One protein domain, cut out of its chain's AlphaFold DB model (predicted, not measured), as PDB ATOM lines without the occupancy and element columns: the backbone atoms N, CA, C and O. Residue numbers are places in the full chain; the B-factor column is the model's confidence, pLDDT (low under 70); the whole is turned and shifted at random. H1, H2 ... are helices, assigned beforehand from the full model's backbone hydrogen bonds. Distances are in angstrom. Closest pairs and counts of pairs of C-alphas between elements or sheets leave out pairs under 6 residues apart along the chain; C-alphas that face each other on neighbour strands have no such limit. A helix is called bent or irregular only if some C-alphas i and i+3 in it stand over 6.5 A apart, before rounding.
ATOM      1  N   THR A 209       3.754  -8.036  -6.371       71.81
ATOM      2  CA  THR A 209       5.151  -8.293  -6.711       71.81
ATOM      3  C   THR A 209       5.770  -6.996  -7.229       71.81
ATOM      4  O   THR A 209       5.403  -6.551  -8.319       71.81
ATOM      5  N   PRO A 210       6.718  -6.369  -6.507       76.44
ATOM      6  CA  PRO A 210       7.416  -5.194  -7.013       76.44
ATOM      7  C   PRO A 210       8.085  -5.495  -8.360       76.44
ATOM      8  O   PRO A 210       8.736  -6.531  -8.500       76.44
ATOM      9  N   LEU A 211       7.991  -4.574  -9.329       78.75
ATOM     10  CA  LEU A 211       8.604  -4.734 -10.660       78.75
ATOM     11  C   LEU A 211      10.074  -5.171 -10.586       78.75
ATOM     12  O   LEU A 211      10.496  -6.057 -11.322       78.75
ATOM     13  N   CYS A 212      10.838  -4.583  -9.661       76.88
ATOM     14  CA  CYS A 212      12.231  -4.954  -9.429       76.88
ATOM     15  C   CYS A 212      12.386  -6.404  -8.951       76.88
ATOM     16  O   CYS A 212      13.266  -7.102  -9.433       76.88
ATOM     17  N   ALA A 213      11.530  -6.889  -8.049       76.25
ATOM     18  CA  ALA A 213      11.593  -8.267  -7.575       76.25
ATOM     19  C   ALA A 213      11.210  -9.269  -8.677       76.25
ATOM     20  O   ALA A 213      11.811 -10.342  -8.778       76.25
ATOM     21  N   PHE A 214      10.256  -8.901  -9.541       83.94
ATOM     22  CA  PHE A 214       9.905  -9.710 -10.702       83.94
ATOM     23  C   PHE A 214      11.076  -9.826 -11.685       83.94
ATOM     24  O   PHE A 214      11.521 -10.937 -11.979       83.94
ATOM     25  N   TRP A 215      11.613  -8.696 -12.150       84.88
ATOM     26  CA  TRP A 215      12.635  -8.677 -13.198       84.88
ATOM     27  C   TRP A 215      14.035  -9.087 -12.722       84.88
ATOM     28  O   TRP A 215      14.753  -9.700 -13.504       84.88
ATOM     29  N   CYS A 216      14.415  -8.832 -11.463       79.19
ATOM     30  CA  CYS A 216      15.717  -9.257 -10.927       79.19
ATOM     31  C   CYS A 216      15.765 -10.724 -10.472       79.19
ATOM     32  O   CYS A 216      16.857 -11.282 -10.387       79.19
ATOM     33  N   TYR A 217      14.634 -11.331 -10.080       76.25
ATOM     34  CA  TYR A 217      14.650 -12.619  -9.362       76.25
ATOM     35  C   TYR A 217      13.681 -13.650  -9.942       76.25
ATOM     36  O   TYR A 217      14.103 -14.753 -10.285       76.25
ATOM     37  N   ILE A 218      12.397 -13.310 -10.099       80.38
ATOM     38  CA  ILE A 218      11.380 -14.277 -10.547       80.38
ATOM     39  C   ILE A 218      11.577 -14.638 -12.024       80.38
ATOM     40  O   ILE A 218      11.622 -15.820 -12.359       80.38
ATOM     41  N   ALA A 219      11.751 -13.652 -12.908       83.50
ATOM     42  CA  ALA A 219      11.950 -13.901 -14.333       83.50
ATOM     43  C   ALA A 219      13.253 -14.683 -14.637       83.50
ATOM     44  O   ALA A 219      13.164 -15.700 -15.334       83.50
ATOM     45  N   PRO A 220      14.432 -14.327 -14.081       80.12
ATOM     46  CA  PRO A 220      15.653 -15.131 -14.218       80.12
ATOM     47  C   PRO A 220      15.522 -16.549 -13.652       80.12
ATOM     48  O   PRO A 220      15.999 -17.500 -14.272       80.12
ATOM     49  N   PHE A 221      14.849 -16.723 -12.506       78.00
ATOM     50  CA  PHE A 221      14.590 -18.046 -11.930       78.00
ATOM     51  C   PHE A 221      13.734 -18.910 -12.865       78.00
ATOM     52  O   PHE A 221      14.085 -20.059 -13.135       78.00
ATOM     53  N   VAL A 222      12.651 -18.347 -13.411       79.56
ATOM     54  CA  VAL A 222      11.756 -19.031 -14.356       79.56
ATOM     55  C   VAL A 222      12.500 -19.442 -15.630       79.56
ATOM     56  O   VAL A 222      12.421 -20.604 -16.021       79.56
ATOM     57  N   LEU A 223      13.294 -18.550 -16.227       77.75
ATOM     58  CA  LEU A 223      14.121 -18.853 -17.407       77.75
ATOM     59  C   LEU A 223      15.127 -19.985 -17.154       77.75
ATOM     60  O   LEU A 223      15.181 -20.955 -17.906       77.75
ATOM     61  N   ASN A 224      15.888 -19.891 -16.061       72.62
ATOM     62  CA  ASN A 224      16.910 -20.867 -15.672       72.62
ATOM     63  C   ASN A 224      16.305 -22.247 -15.342       72.62
ATOM     64  O   ASN A 224      16.935 -23.286 -15.550       72.62
ATOM     65  N   ARG A 225      15.060 -22.283 -14.850       70.81
ATOM     66  CA  ARG A 225      14.300 -23.528 -14.692       70.81
ATOM     67  C   ARG A 225      13.795 -24.049 -16.041       70.81
ATOM     68  O   ARG A 225      14.013 -25.229 -16.299       70.81
ATOM     69  N   PHE A 226      13.215 -23.212 -16.911       69.00
ATOM     70  CA  PHE A 226      12.710 -23.638 -18.228       69.00
ATOM     71  C   PHE A 226      13.795 -24.307 -19.073       69.00
ATOM     72  O   PHE A 226      13.640 -25.461 -19.468       69.00
ATOM     73  N   SER A 227      14.923 -23.620 -19.289       63.38
ATOM     74  CA  SER A 227      15.997 -24.096 -20.172       63.38
ATOM     75  C   SER A 227      16.615 -25.420 -19.711       63.38
ATOM     76  O   SER A 227      17.123 -26.185 -20.527       63.38
ATOM     77  N   ARG A 228      16.526 -25.734 -18.412       58.50
ATOM     78  CA  ARG A 228      17.007 -26.994 -17.820       58.50
ATOM     79  C   ARG A 228      15.956 -28.101 -17.764       58.50
ATOM     80  O   ARG A 228      16.328 -29.264 -17.654       58.50
ATOM     81  N   LEU A 229      14.670 -27.755 -17.804       55.16
ATOM     82  CA  LEU A 229      13.552 -28.703 -17.758       55.16
ATOM     83  C   LEU A 229      13.038 -29.087 -19.146       55.16
ATOM     84  O   LEU A 229      12.408 -30.133 -19.270       55.16
ATOM     85  N   HIS A 230      13.346 -28.300 -20.182       51.84
ATOM     86  CA  HIS A 230      12.992 -28.596 -21.574       51.84
ATOM     87  C   HIS A 230      13.449 -30.002 -22.019       51.84
ATOM     88  O   HIS A 230      12.781 -30.637 -22.830       51.84
ATOM     89  N   CYS A 231      14.528 -30.525 -21.426       43.69
ATOM     90  CA  CYS A 231      15.050 -31.876 -21.652       43.69
ATOM     91  C   CYS A 231      14.241 -33.013 -20.988       43.69
ATOM     92  O   CYS A 231      14.621 -34.172 -21.134       43.69
ATOM     93  N   CYS A 232      13.207 -32.711 -20.194       41.97
ATOM     94  CA  CYS A 232      12.578 -33.664 -19.269       41.97
ATOM     95  C   CYS A 232      11.054 -33.816 -19.428       41.97
ATOM     96  O   CYS A 232      10.451 -34.544 -18.643       41.97
ATOM     97  N   SER A 233      10.408 -33.117 -20.370       43.72
ATOM     98  CA  SER A 233       8.954 -33.210 -20.559       43.72
ATOM     99  C   SER A 233       8.516 -32.767 -21.953       43.72
ATOM    100  O   SER A 233       8.664 -31.597 -22.306       43.72
ATOM    101  N   ASP A 234       7.873 -33.670 -22.697       43.31
ATOM    102  CA  ASP A 234       7.265 -33.382 -24.008       43.31
ATOM    103  C   ASP A 234       6.168 -32.300 -23.922       43.31
ATOM    104  O   ASP A 234       5.894 -31.594 -24.889       43.31
ATOM    105  N   ARG A 235       5.571 -32.082 -22.737       46.38
ATOM    106  CA  ARG A 235       4.611 -30.982 -22.510       46.38
ATOM    107  C   ARG A 235       5.245 -29.584 -22.619       46.38
ATOM    108  O   ARG A 235       4.508 -28.605 -22.679       46.38
ATOM    109  N   LEU A 236       6.576 -29.466 -22.648       50.94
ATOM    110  CA  LEU A 236       7.285 -28.189 -22.813       50.94
ATOM    111  C   LEU A 236       7.500 -27.789 -24.289       50.94
ATOM    112  O   LEU A 236       8.134 -26.770 -24.540       50.94
ATOM    113  N   GLU A 237       6.896 -28.494 -25.257       48.66
ATOM    114  CA  GLU A 237       6.664 -27.947 -26.613       48.66
ATOM    115  C   GLU A 237       5.756 -26.696 -26.609       48.66
ATOM    116  O   GLU A 237       5.665 -25.966 -27.600       48.66
ATOM    117  N   VAL A 238       5.086 -26.402 -25.487       55.19
ATOM    118  CA  VAL A 238       4.349 -25.152 -25.298       55.19
ATOM    119  C   VAL A 238       5.317 -23.965 -25.288       55.19
ATOM    120  O   VAL A 238       6.207 -23.866 -24.445       55.19
ATOM    121  N   ASN A 239       5.108 -23.028 -26.220       69.88
ATOM    122  CA  ASN A 239       5.934 -21.832 -26.386       69.88
ATOM    123  C   ASN A 239       6.084 -21.055 -25.064       69.88
ATOM    124  O   ASN A 239       5.133 -20.421 -24.598       69.88
ATOM    125  N   PHE A 240       7.308 -21.054 -24.527       75.56
ATOM    126  CA  PHE A 240       7.714 -20.382 -23.292       75.56
ATOM    127  C   PHE A 240       7.155 -18.961 -23.141       75.56
ATOM    128  O   PHE A 240       6.695 -18.585 -22.065       75.56
ATOM    129  N   LEU A 241       7.144 -18.173 -24.220       77.56
ATOM    130  CA  LEU A 241       6.705 -16.776 -24.200       77.56
ATOM    131  C   LEU A 241       5.207 -16.633 -23.926       77.56
ATOM    132  O   LEU A 241       4.774 -15.607 -23.400       77.56
ATOM    133  N   THR A 242       4.412 -17.647 -24.262       78.38
ATOM    134  CA  THR A 242       2.980 -17.691 -23.950       78.38
ATOM    135  C   THR A 242       2.771 -17.885 -22.451       78.38
ATOM    136  O   THR A 242       2.026 -17.120 -21.840       78.38
ATOM    137  N   GLU A 243       3.483 -18.833 -21.838       75.38
ATOM    138  CA  GLU A 243       3.413 -19.079 -20.394       75.38
ATOM    139  C   GLU A 243       3.998 -17.922 -19.581       75.38
ATOM    140  O   GLU A 243       3.380 -17.442 -18.629       75.38
ATOM    141  N   PHE A 244       5.138 -17.383 -20.017       81.25
ATOM    142  CA  PHE A 244       5.744 -16.201 -19.416       81.25
ATOM    143  C   PHE A 244       4.796 -14.991 -19.476       81.25
ATOM    144  O   PHE A 244       4.646 -14.266 -18.494       81.25
ATOM    145  N   ARG A 245       4.049 -14.815 -20.579       81.88
ATOM    146  CA  ARG A 245       2.998 -13.788 -20.675       81.88
ATOM    147  C   ARG A 245       1.849 -14.032 -19.693       81.88
ATOM    148  O   ARG A 245       1.390 -13.066 -19.084       81.88
ATOM    149  N   ARG A 246       1.396 -15.279 -19.497       78.94
ATOM    150  CA  ARG A 246       0.373 -15.610 -18.481       78.94
ATOM    151  C   ARG A 246       0.861 -15.315 -17.063       78.94
ATOM    152  O   ARG A 246       0.112 -14.725 -16.286       78.94
ATOM    153  N   LEU A 247       2.120 -15.634 -16.749       80.06
ATOM    154  CA  LEU A 247       2.745 -15.285 -15.471       80.06
ATOM    155  C   LEU A 247       2.730 -13.767 -15.227       80.06
ATOM    156  O   LEU A 247       2.256 -13.332 -14.177       80.06
ATOM    157  N   CYS A 248       3.173 -12.967 -16.204       81.25
ATOM    158  CA  CYS A 248       3.146 -11.504 -16.117       81.25
ATOM    159  C   CYS A 248       1.726 -10.961 -15.881       81.25
ATOM    160  O   CYS A 248       1.539 -10.096 -15.026       81.25
ATOM    161  N   MET A 249       0.720 -11.491 -16.594       79.38
ATOM    162  CA  MET A 249      -0.681 -11.085 -16.418       79.38
ATOM    163  C   MET A 249      -1.227 -11.437 -15.028       79.38
ATOM    164  O   MET A 249      -1.895 -10.610 -14.416       79.38
ATOM    165  N   ARG A 250      -0.945 -12.638 -14.500       76.12
ATOM    166  CA  ARG A 250      -1.449 -13.066 -13.182       76.12
ATOM    167  C   ARG A 250      -0.840 -12.282 -12.030       76.12
ATOM    168  O   ARG A 250      -1.554 -11.941 -11.093       76.12
ATOM    169  N   LEU A 251       0.466 -12.029 -12.090       76.31
ATOM    170  CA  LEU A 251       1.182 -11.237 -11.088       76.31
ATOM    171  C   LEU A 251       0.931  -9.729 -11.252       76.31
ATOM    172  O   LEU A 251       1.553  -8.932 -10.554       76.31
ATOM    173  N   SER A 252       0.037  -9.338 -12.172       75.19
ATOM    174  CA  SER A 252      -0.304  -7.951 -12.486       75.19
ATOM    175  C   SER A 252       0.928  -7.084 -12.749       75.19
ATOM    176  O   SER A 252       0.933  -5.909 -12.392       75.19
ATOM    177  N   VAL A 253       1.975  -7.660 -13.360       73.12
ATOM    178  CA  VAL A 253       3.217  -6.955 -13.710       73.12
ATOM    179  C   VAL A 253       2.829  -5.833 -14.674       73.12
ATOM    180  O   VAL A 253       2.452  -6.135 -15.811       73.12
ATOM    181  N   PRO A 254       2.856  -4.551 -14.259       62.28
ATOM    182  CA  PRO A 254       2.374  -3.489 -15.123       62.28
ATOM    183  C   PRO A 254       3.263  -3.409 -16.363       62.28
ATOM    184  O   PRO A 254       4.493  -3.435 -16.263       62.28
ATOM    185  N   THR A 255       2.635  -3.288 -17.537       57.56
ATOM    186  CA  THR A 255       3.318  -2.915 -18.785       57.56
ATOM    187  C   THR A 255       4.184  -1.693 -18.504       57.56
ATOM    188  O   THR A 255       3.670  -0.713 -17.963       57.56
ATOM    189  N   VAL A 256       5.485  -1.770 -18.805       54.94
ATOM    190  CA  VAL A 256       6.552  -1.086 -18.036       54.94
ATOM    191  C   VAL A 256       6.730   0.403 -18.403       54.94
ATOM    192  O   VAL A 256       7.844   0.923 -18.481       54.94
ATOM    193  N   ALA A 257       5.620   1.105 -18.633       49.91
ATOM    194  CA  ALA A 257       5.559   2.517 -18.980       49.91
ATOM    195  C   ALA A 257       6.303   3.375 -17.940       49.91
ATOM    196  O   ALA A 257       5.928   3.421 -16.768       49.91
ATOM    197  N   GLY A 258       7.378   4.039 -18.374       57.09
ATOM    198  CA  GLY A 258       8.202   4.916 -17.536       57.09
ATOM    199  C   GLY A 258       9.274   4.233 -16.674       57.09
ATOM    200  O   GLY A 258       9.973   4.933 -15.948       57.09
ATOM    201  N   GLN A 259       9.442   2.902 -16.726       66.50
ATOM    202  CA  GLN A 259      10.562   2.209 -16.054       66.50
ATOM    203  C   GLN A 259      11.269   1.141 -16.909       66.50
ATOM    204  O   GLN A 259      12.162   0.457 -16.401       66.50
ATOM    205  N   GLY A 260      10.909   0.983 -18.189       71.31
ATOM    206  CA  GLY A 260      11.426  -0.094 -19.040       71.31
ATOM    207  C   GLY A 260      12.953  -0.148 -19.108       71.31
ATOM    208  O   GLY A 260      13.507  -1.230 -18.934       71.31
ATOM    209  N   CYS A 261      13.638   1.000 -19.219       76.38
ATOM    210  CA  CYS A 261      15.106   1.086 -19.170       76.38
ATOM    211  C   CYS A 261      15.686   0.370 -17.938       76.38
ATOM    212  O   CYS A 261      16.477  -0.564 -18.065       76.38
ATOM    213  N   LEU A 262      15.255   0.772 -16.738       81.81
ATOM    214  CA  LEU A 262      15.809   0.280 -15.475       81.81
ATOM    215  C   LEU A 262      15.503  -1.204 -15.243       81.81
ATOM    216  O   LEU A 262      16.359  -1.930 -14.739       81.81
ATOM    217  N   GLN A 263      14.300  -1.665 -15.601       82.19
ATOM    218  CA  GLN A 263      13.939  -3.076 -15.446       82.19
ATOM    219  C   GLN A 263      14.655  -3.963 -16.476       82.19
ATOM    220  O   GLN A 263      15.095  -5.054 -16.125       82.19
ATOM    221  N   ALA A 264      14.847  -3.481 -17.709       82.62
ATOM    222  CA  ALA A 264      15.587  -4.195 -18.747       82.62
ATOM    223  C   ALA A 264      17.075  -4.349 -18.396       82.62
ATOM    224  O   ALA A 264      17.625  -5.442 -18.535       82.62
ATOM    225  N   VAL A 265      17.709  -3.285 -17.883       86.00
ATOM    226  CA  VAL A 265      19.084  -3.341 -17.360       86.00
ATOM    227  C   VAL A 265      19.178  -4.339 -16.211       86.00
ATOM    228  O   VAL A 265      19.973  -5.269 -16.280       86.00
ATOM    229  N   ARG A 266      18.323  -4.209 -15.190       83.88
ATOM    230  CA  ARG A 266      18.320  -5.096 -14.016       83.88
ATOM    231  C   ARG A 266      18.120  -6.566 -14.365       83.88
ATOM    232  O   ARG A 266      18.831  -7.413 -13.833       83.88
ATOM    233  N   PHE A 267      17.181  -6.857 -15.263       86.81
ATOM    234  CA  PHE A 267      16.969  -8.205 -15.775       86.81
ATOM    235  C   PHE A 267      18.253  -8.743 -16.412       86.81
ATOM    236  O   PHE A 267      18.725  -9.806 -16.017       86.81
ATOM    237  N   LEU A 268      18.870  -7.983 -17.326       84.00
ATOM    238  CA  LEU A 268      20.118  -8.396 -17.962       84.00
ATOM    239  C   LEU A 268      21.232  -8.627 -16.932       84.00
ATOM    240  O   LEU A 268      21.810  -9.707 -16.942       84.00
ATOM    241  N   GLU A 269      21.471  -7.706 -15.995       83.38
ATOM    242  CA  GLU A 269      22.490  -7.863 -14.935       83.38
ATOM    243  C   GLU A 269      22.247  -9.082 -14.026       83.38
ATOM    244  O   GLU A 269      23.196  -9.660 -13.503       83.38
ATOM    245  N   SER A 270      20.990  -9.509 -13.866       73.44
ATOM    246  CA  SER A 270      20.615 -10.718 -13.117       73.44
ATOM    247  C   SER A 270      20.665 -12.026 -13.930       73.44
ATOM    248  O   SER A 270      20.449 -13.106 -13.377       73.44
ATOM    249  N   THR A 271      20.966 -11.964 -15.233       73.06
ATOM    250  CA  THR A 271      21.061 -13.136 -16.123       73.06
ATOM    251  C   THR A 271      22.487 -13.345 -16.619       73.06
ATOM    252  O   THR A 271      23.117 -12.429 -17.123       73.06
ATOM    253  N   SER A 272      22.999 -14.575 -16.535       63.91
ATOM    254  CA  SER A 272      24.386 -14.892 -16.911       63.91
ATOM    255  C   SER A 272      24.562 -15.486 -18.314       63.91
ATOM    256  O   SER A 272      25.695 -15.722 -18.731       63.91
ATOM    257  N   PHE A 273      23.477 -15.758 -19.052       62.97
ATOM    258  CA  PHE A 273      23.539 -16.447 -20.348       62.97
ATOM    259  C   PHE A 273      22.841 -15.676 -21.477       62.97
ATOM    260  O   PHE A 273      21.797 -16.054 -22.001       62.97
ATOM    261  N   HIS A 274      23.477 -14.583 -21.894       60.56
ATOM    262  CA  HIS A 274      23.034 -13.667 -22.955       60.56
ATOM    263  C   HIS A 274      23.015 -14.238 -24.391       60.56
ATOM    264  O   HIS A 274      22.873 -13.479 -25.355       60.56
ATOM    265  N   GLY A 275      23.239 -15.544 -24.548       57.72
ATOM    266  CA  GLY A 275      23.135 -16.272 -25.813       57.72
ATOM    267  C   GLY A 275      21.889 -17.157 -25.921       57.72
ATOM    268  O   GLY A 275      21.662 -17.720 -26.985       57.72
ATOM    269  N   ASP A 276      21.099 -17.296 -24.849       71.94
ATOM    270  CA  ASP A 276      19.873 -18.101 -24.846       71.94
ATOM    271  C   ASP A 276      18.779 -17.452 -25.705       71.94
ATOM    272  O   ASP A 276      18.471 -16.271 -25.516       71.94
ATOM    273  N   SER A 277      18.137 -18.214 -26.596       73.50
ATOM    274  CA  SER A 277      16.983 -17.722 -27.359       73.50
ATOM    275  C   SER A 277      15.852 -17.264 -26.440       73.50
ATOM    276  O   SER A 277      15.291 -16.200 -26.663       73.50
ATOM    277  N   THR A 278      15.587 -17.976 -25.340       77.19
ATOM    278  CA  THR A 278      14.505 -17.621 -24.406       77.19
ATOM    279  C   THR A 278      14.775 -16.311 -23.659       77.19
ATOM    280  O   THR A 278      13.852 -15.526 -23.436       77.19
ATOM    281  N   VAL A 279      16.039 -16.019 -23.327       81.62
ATOM    282  CA  VAL A 279      16.446 -14.735 -22.726       81.62
ATOM    283  C   VAL A 279      16.278 -13.605 -23.742       81.62
ATOM    284  O   VAL A 279      15.730 -12.554 -23.408       81.62
ATOM    285  N   LEU A 280      16.706 -13.818 -24.988       79.81
ATOM    286  CA  LEU A 280      16.584 -12.837 -26.071       79.81
ATOM    287  C   LEU A 280      15.123 -12.540 -26.411       79.81
ATOM    288  O   LEU A 280      14.766 -11.379 -26.600       79.81
ATOM    289  N   ASP A 281      14.275 -13.563 -26.426       82.19
ATOM    290  CA  ASP A 281      12.846 -13.431 -26.686       82.19
ATOM    291  C   ASP A 281      12.116 -12.693 -25.548       82.19
ATOM    292  O   ASP A 281      11.207 -11.903 -25.808       82.19
ATOM    293  N   VAL A 282      12.531 -12.874 -24.285       84.75
ATOM    294  CA  VAL A 282      12.031 -12.059 -23.159       84.75
ATOM    295  C   VAL A 282      12.465 -10.601 -23.306       84.75
ATOM    296  O   VAL A 282      11.639  -9.695 -23.182       84.75
ATOM    297  N   VAL A 283      13.739 -10.362 -23.631       84.75
ATOM    298  CA  VAL A 283      14.276  -9.010 -23.834       84.75
ATOM    299  C   VAL A 283      13.553  -8.306 -24.985       84.75
ATOM    300  O   VAL A 283      13.016  -7.216 -24.793       84.75
ATOM    301  N   GLY A 284      13.466  -8.933 -26.159       78.62
ATOM    302  CA  GLY A 284      12.820  -8.369 -27.344       78.62
ATOM    303  C   GLY A 284      11.298  -8.272 -27.250       78.62
ATOM    304  O   GLY A 284      10.717  -7.307 -27.741       78.62
ATOM    305  N   GLY A 285      10.645  -9.250 -26.620       79.31
ATOM    306  CA  GLY A 285       9.187  -9.348 -26.564       79.31
ATOM    307  C   GLY A 285       8.522  -8.571 -25.425       79.31
ATOM    308  O   GLY A 285       7.349  -8.225 -25.556       79.31
ATOM    309  N   PHE A 286       9.234  -8.307 -24.321       80.50
ATOM    310  CA  PHE A 286       8.642  -7.735 -23.100       80.50
ATOM    311  C   PHE A 286       9.390  -6.529 -22.522       80.50
ATOM    312  O   PHE A 286       8.769  -5.733 -21.822       80.50
ATOM    313  N   LEU A 287      10.695  -6.382 -22.776       85.31
ATOM    314  CA  LEU A 287      11.513  -5.339 -22.142       85.31
ATOM    315  C   LEU A 287      11.844  -4.187 -23.099       85.31
ATOM    316  O   LEU A 287      11.503  -3.041 -22.808       85.31
ATOM    317  N   LEU A 288      12.440  -4.479 -24.259       82.38
ATOM    318  CA  LEU A 288      12.794  -3.468 -25.262       82.38
ATOM    319  C   LEU A 288      11.606  -2.610 -25.738       82.38
ATOM    320  O   LEU A 288      11.797  -1.401 -25.828       82.38
ATOM    321  N   PRO A 289      10.374  -3.134 -25.943       83.06
ATOM    322  CA  PRO A 289       9.212  -2.320 -26.328       83.06
ATOM    323  C   PRO A 289       8.814  -1.216 -25.330       83.06
ATOM    324  O   PRO A 289       7.912  -0.433 -25.626       83.06
ATOM    325  N   HIS A 290       9.444  -1.168 -24.153       78.69
ATOM    326  CA  HIS A 290       9.246  -0.154 -23.116       78.69
ATOM    327  C   HIS A 290      10.509   0.691 -22.844       78.69
ATOM    328  O   HIS A 290      10.548   1.436 -21.866       78.69
ATOM    329  N   VAL A 291      11.554   0.566 -23.670       80.12
ATOM    330  CA  VAL A 291      12.761   1.400 -23.599       80.12
ATOM    331  C   VAL A 291      12.603   2.587 -24.548       80.12
ATOM    332  O   VAL A 291      12.747   2.444 -25.761       80.12
ATOM    333  N   ASP A 292      12.308   3.758 -23.983       76.81
ATOM    334  CA  ASP A 292      12.019   4.980 -24.748       76.81
ATOM    335  C   ASP A 292      13.283   5.624 -25.356       76.81
ATOM    336  O   ASP A 292      13.236   6.181 -26.458       76.81
ATOM    337  N   ASP A 293      14.429   5.521 -24.668       79.50
ATOM    338  CA  ASP A 293      15.726   6.002 -25.152       79.50
ATOM    339  C   ASP A 293      16.849   4.971 -24.954       79.50
ATOM    340  O   ASP A 293      17.132   4.474 -23.862       79.50
ATOM    341  N   ALA A 294      17.538   4.693 -26.057       72.19
ATOM    342  CA  ALA A 294      18.694   3.820 -26.114       72.19
ATOM    343  C   ALA A 294      19.932   4.411 -25.413       72.19
ATOM    344  O   ALA A 294      20.760   3.657 -24.897       72.19
ATOM    345  N   SER A 295      20.076   5.743 -25.393       71.50
ATOM    346  CA  SER A 295      21.164   6.415 -24.676       71.50
ATOM    347  C   SER A 295      20.975   6.285 -23.167       71.50
ATOM    348  O   SER A 295      21.893   5.842 -22.472       71.50
ATOM    349  N   ASP A 296      19.768   6.569 -22.675       81.31
ATOM    350  CA  ASP A 296      19.386   6.364 -21.278       81.31
ATOM    351  C   ASP A 296      19.611   4.917 -20.802       81.31
ATOM    352  O   ASP A 296      20.302   4.703 -19.802       81.31
ATOM    353  N   PHE A 297      19.139   3.911 -21.553       84.62
ATOM    354  CA  PHE A 297      19.369   2.494 -21.233       84.62
ATOM    355  C   PHE A 297      20.861   2.149 -21.113       84.62
ATOM    356  O   PHE A 297      21.291   1.589 -20.102       84.62
ATOM    357  N   ILE A 298      21.681   2.517 -22.107       78.38
ATOM    358  CA  ILE A 298      23.123   2.237 -22.065       78.38
ATOM    359  C   ILE A 298      23.799   2.990 -20.913       78.38
ATOM    360  O   ILE A 298      24.745   2.468 -20.320       78.38
ATOM    361  N   SER A 299      23.328   4.193 -20.568       77.88
ATOM    362  CA  SER A 299      23.858   4.962 -19.438       77.88
ATOM    363  C   SER A 299      23.612   4.275 -18.088       77.88
ATOM    364  O   SER A 299      24.481   4.353 -17.216       77.88
ATOM    365  N   HIS A 300      22.504   3.535 -17.960       85.00
ATOM    366  CA  HIS A 300      22.134   2.765 -16.773       85.00
ATOM    367  C   HIS A 300      22.869   1.418 -16.650       85.00
ATOM    368  O   HIS A 300      23.122   0.986 -15.527       85.00
ATOM    369  N   CYS A 301      23.253   0.762 -17.752       83.00
ATOM    370  CA  CYS A 301      24.026  -0.490 -17.705       83.00
ATOM    371  C   CYS A 301      25.348  -0.328 -16.933       83.00
ATOM    372  O   CYS A 301      26.096   0.616 -17.197       83.00
ATOM    373  N   SER A 302      25.734  -1.284 -16.085       79.12
ATOM    374  CA  SER A 302      27.110  -1.365 -15.566       79.12
ATOM    375  C   SER A 302      28.156  -1.539 -16.681       79.12
ATOM    376  O   SER A 302      27.861  -2.012 -17.779       79.12
ATOM    377  N   THR A 303      29.417  -1.174 -16.412       64.81
ATOM    378  CA  THR A 303      30.524  -1.348 -17.377       64.81
ATOM    379  C   THR A 303      30.700  -2.810 -17.799       64.81
ATOM    380  O   THR A 303      30.987  -3.060 -18.966       64.81
ATOM    381  N   SER A 304      30.485  -3.758 -16.880       65.81
ATOM    382  CA  SER A 304      30.425  -5.199 -17.155       65.81
ATOM    383  C   SER A 304      29.324  -5.523 -18.159       65.81
ATOM    384  O   SER A 304      29.646  -5.952 -19.261       65.81
ATOM    385  N   LEU A 305      28.063  -5.175 -17.868       76.94
ATOM    386  CA  LEU A 305      26.954  -5.479 -18.777       76.94
ATOM    387  C   LEU A 305      27.149  -4.845 -20.166       76.94
ATOM    388  O   LEU A 305      26.826  -5.458 -21.180       76.94
ATOM    389  N   ARG A 306      27.710  -3.632 -20.257       69.69
ATOM    390  CA  ARG A 306      28.033  -3.021 -21.561       69.69
ATOM    391  C   ARG A 306      29.069  -3.847 -22.342       69.69
ATOM    392  O   ARG A 306      28.927  -4.003 -23.554       69.69
ATOM    393  N   LEU A 307      30.087  -4.395 -21.672       60.38
ATOM    394  CA  LEU A 307      31.057  -5.308 -22.288       60.38
ATOM    395  C   LEU A 307      30.401  -6.637 -22.691       60.38
ATOM    396  O   LEU A 307      30.659  -7.117 -23.794       60.38
ATOM    397  N   ASP A 308      29.512  -7.187 -21.865       62.41
ATOM    398  CA  ASP A 308      28.792  -8.434 -22.147       62.41
ATOM    399  C   ASP A 308      27.833  -8.285 -23.344       62.41
ATOM    400  O   ASP A 308      27.784  -9.149 -24.224       62.41
ATOM    401  N   ILE A 309      27.145  -7.140 -23.456       68.38
ATOM    402  CA  ILE A 309      26.353  -6.758 -24.637       68.38
ATOM    403  C   ILE A 309      27.241  -6.707 -25.889       68.38
ATOM    404  O   ILE A 309      26.868  -7.276 -26.914       68.38
ATOM    405  N   MET A 310      28.414  -6.062 -25.817       59.31
ATOM    406  CA  MET A 310      29.363  -5.987 -26.939       59.31
ATOM    407  C   MET A 310      29.872  -7.364 -27.379       59.31
ATOM    408  O   MET A 310      30.007  -7.616 -28.579       59.31
ATOM    409  N   GLN A 311      30.173  -8.241 -26.422       56.03
ATOM    410  CA  GLN A 311      30.702  -9.579 -26.680       56.03
ATOM    411  C   GLN A 311      29.621 -10.545 -27.191       56.03
ATOM    412  O   GLN A 311      29.914 -11.400 -28.028       56.03
ATOM    413  N   SER A 312      28.364 -10.396 -26.755       57.75
ATOM    414  CA  SER A 312      27.258 -11.234 -27.223       57.75
ATOM    415  C   SER A 312      26.900 -10.940 -28.686       57.75
ATOM    416  O   SER A 312      26.439  -9.855 -29.068       57.75
ATOM    417  N   GLN A 313      27.041 -11.951 -29.551       58.91
ATOM    418  CA  GLN A 313      26.488 -11.867 -30.901       58.91
ATOM    419  C   GLN A 313      24.960 -11.761 -30.871       58.91
ATOM    420  O   GLN A 313      24.386 -11.076 -31.710       58.91
ATOM    421  N   ALA A 314      24.284 -12.371 -29.910       61.66
ATOM    422  CA  ALA A 314      22.836 -12.404 -29.941       61.66
ATOM    423  C   ALA A 314      22.212 -11.079 -29.451       61.66
ATOM    424  O   ALA A 314      21.420 -10.480 -30.182       61.66
ATOM    425  N   LEU A 315      22.662 -10.540 -28.305       69.62
ATOM    426  CA  LEU A 315      22.154  -9.267 -27.763       69.62
ATOM    427  C   LEU A 315      22.417  -8.081 -28.689       69.62
ATOM    428  O   LEU A 315      21.503  -7.315 -28.967       69.62
ATOM    429  N   CYS A 316      23.642  -7.910 -29.193       61.34
ATOM    430  CA  CYS A 316      23.928  -6.778 -30.078       61.34
ATOM    431  C   CYS A 316      23.119  -6.838 -31.385       61.34
ATOM    432  O   CYS A 316      22.792  -5.786 -31.925       61.34
ATOM    433  N   THR A 317      22.795  -8.032 -31.900       60.19
ATOM    434  CA  THR A 317      21.905  -8.159 -33.067       60.19
ATOM    435  C   THR A 317      20.490  -7.733 -32.686       60.19
ATOM    436  O   THR A 317      19.994  -6.779 -33.277       60.19
ATOM    437  N   LEU A 318      19.921  -8.323 -31.626       71.75
ATOM    438  CA  LEU A 318      18.595  -7.990 -31.090       71.75
ATOM    439  C   LEU A 318      18.420  -6.483 -30.837       71.75
ATOM    440  O   LEU A 318      17.465  -5.881 -31.320       71.75
ATOM    441  N   LEU A 319      19.373  -5.861 -30.135       71.94
ATOM    442  CA  LEU A 319      19.377  -4.423 -29.871       71.94
ATOM    443  C   LEU A 319      19.458  -3.613 -31.169       71.94
ATOM    444  O   LEU A 319      18.723  -2.646 -31.315       71.94
ATOM    445  N   SER A 320      20.313  -4.003 -32.122       62.28
ATOM    446  CA  SER A 320      20.459  -3.282 -33.395       62.28
ATOM    447  C   SER A 320      19.256  -3.420 -34.331       62.28
ATOM    448  O   SER A 320      18.981  -2.502 -35.108       62.28
ATOM    449  N   ASP A 321      18.545  -4.545 -34.267       61.84
ATOM    450  CA  ASP A 321      17.337  -4.789 -35.049       61.84
ATOM    451  C   ASP A 321      16.145  -4.034 -34.446       61.84
ATOM    452  O   ASP A 321      15.374  -3.439 -35.199       61.84
ATOM    453  N   PHE A 322      16.064  -3.959 -33.110       67.50
ATOM    454  CA  PHE A 322      15.100  -3.126 -32.392       67.50
ATOM    455  C   PHE A 322      15.341  -1.622 -32.631       67.50
ATOM    456  O   PHE A 322      14.474  -0.948 -33.185       67.50
ATOM    457  N   ASP A 323      16.525  -1.096 -32.288       64.06
ATOM    458  CA  ASP A 323      16.914   0.293 -32.572       64.06
ATOM    459  C   ASP A 323      18.459   0.450 -32.702       64.06
ATOM    460  O   ASP A 323      19.230   0.147 -31.787       64.06
ATOM    461  N   PRO A 324      18.981   0.976 -33.826       55.75
ATOM    462  CA  PRO A 324      20.422   1.141 -34.052       55.75
ATOM    463  C   PRO A 324      21.091   2.146 -33.100       55.75
ATOM    464  O   PRO A 324      22.326   2.177 -32.989       55.75
ATOM    465  N   ARG A 325      20.305   2.976 -32.407       61.72
ATOM    466  CA  ARG A 325      20.793   3.943 -31.424       61.72
ATOM    467  C   ARG A 325      21.397   3.256 -30.197       61.72
ATOM    468  O   ARG A 325      22.324   3.820 -29.629       61.72
ATOM    469  N   PHE A 326      21.019   2.015 -29.864       67.69
ATOM    470  CA  PHE A 326      21.671   1.249 -28.783       67.69
ATOM    471  C   PHE A 326      23.148   0.986 -29.079       67.69
ATOM    472  O   PHE A 326      24.004   1.234 -28.235       67.69
ATOM    473  N   ILE A 327      23.474   0.562 -30.304       60.84
ATOM    474  CA  ILE A 327      24.865   0.360 -30.740       60.84
ATOM    475  C   ILE A 327      25.627   1.692 -30.738       60.84
ATOM    476  O   ILE A 327      26.788   1.762 -30.341       60.84
ATOM    477  N   THR A 328      24.952   2.766 -31.143       53.53
ATOM    478  CA  THR A 328      25.502   4.126 -31.150       53.53
ATOM    479  C   THR A 328      25.844   4.618 -29.741       53.53
ATOM    480  O   THR A 328      26.967   5.064 -29.517       53.53
ATOM    481  N   ALA A 329      24.934   4.472 -28.777       60.53
ATOM    482  CA  ALA A 329      25.160   4.834 -27.380       60.53
ATOM    483  C   ALA A 329      26.238   3.957 -26.714       60.53
ATOM    484  O   ALA A 329      27.082   4.467 -25.976       60.53
ATOM    485  N   LEU A 330      26.270   2.658 -27.032       60.78
ATOM    486  CA  LEU A 330      27.272   1.707 -26.540       60.78
ATOM    487  C   LEU A 330      28.699   2.127 -26.927       60.78
ATOM    488  O   LEU A 330      29.579   2.161 -26.068       60.78
ATOM    489  N   PHE A 331      28.916   2.541 -28.180       52.38
ATOM    490  CA  PHE A 331      30.208   3.079 -28.627       52.38
ATOM    491  C   PHE A 331      30.480   4.524 -28.166       52.38
ATOM    492  O   PHE A 331      31.647   4.904 -28.052       52.38
ATOM    493  N   GLY A 332      29.446   5.316 -27.860       49.34
ATOM    494  CA  GLY A 332      29.577   6.658 -27.273       49.34
ATOM    495  C   GLY A 332      30.001   6.672 -25.795       49.34
ATOM    496  O   GLY A 332      30.384   7.715 -25.268       49.34
ATOM    497  N   SER A 333      29.969   5.523 -25.112       53.28
ATOM    498  CA  SER A 333      30.303   5.403 -23.690       53.28
ATOM    499  C   SER A 333      31.814   5.530 -23.423       53.28
ATOM    500  O   SER A 333      32.587   4.589 -23.598       53.28
TER     501      SER A 333
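This is residues 209 to 333 of the 471 residues of an uncharacterized protein of Mesocestoides corti (UniProt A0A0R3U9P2). A hairpin of two helices, H4 and H5, sits in the middle of an elongated group of helices; the long H1 and H3 pack on one side of it, with the small H2 at the far end of H1. At the opposite end four short helices, H6 to H9, form a cluster, in which H6 packs on H4 and H8 on H5. The printed part has 125 residues with nine named helices, H1 to H9 in order, and no named strand; its class is all helix. It is compact, with a radius of gyration of the C-alphas of 14.4 A, and spans 45 by 29 by 22 A.

H1, residues 211 to 232, H3, residues 240 to 250, and H5, residues 277 to 290, form a bundle, three helices grouped together. H1 and H5 only just touch, with 3 pairs of C-alphas within 8 A, the closest those of Leu 223 and Thr 278 at 7.1 A; they run opposite ways at a shallow tilt of 25 degrees. H3 touches H5 with C-alphas 241 and 282 closest, 7.2 A apart. H5 is the hub, touching four helices. It forms a helical hairpin with H4, residues 260 to 269, opposite ways at 24 degrees, with C-alphas 260 and 290 closest at 4.6 A. H1 touches H4 with residues 211 to 220 alone, closest at C-alphas 215 and 267, 5.1 A. H8, residues 313 to 322, touches H5 at a shallow tilt of 30 degrees, with C-alphas 280 and 315 closest at 6.8 A. H6, residues 294 to 300, touches H4, with C-alphas 261 and 297 closest at 4.9 A, and H9, residues 325 to 332, with C-alphas 294 and 326 closest at 4.8 A. H7, residues 303 to 311, and H8 only just touch, with 3 pairs within 8 A, and only at the corner; C-alphas 309 and 315 are closest, 5.8 A. H2, residues 234 to 237, is close to H1 but not clearly touching, with C-alphas 230 and 236 closest at 5.9 A. Every O i to N i+4 pair is within hydrogen-bond range in H3, H4, H6, H7, H8 and H9, against 13 of 18 in H1 and 7 of 10 in H5; H2 is too short for such a pair.

H1 begins at C-alpha 211 (8.604, -4.734, -10.660), measures 30.4 A and has a kink of 28 degrees near residue 218; it is irregular, but only just, with C-alphas 216 and 219 6.9 A apart. H5 measures 19.7 A and is irregular, with C-alphas 285 and 288 7.0 A apart. H3 measures 15.5 A, and H9 ends at C-alpha 332 (29.577, 6.658, -27.273).

The C-alphas farthest apart, those of Asp 234 and Gly 332, are 46.0 A apart. The printed part has no cut and no long link. The mean pLDDT of the printed part is 70.4, and 52 residues are under 70, among them 226 to 239 and 320 to 333.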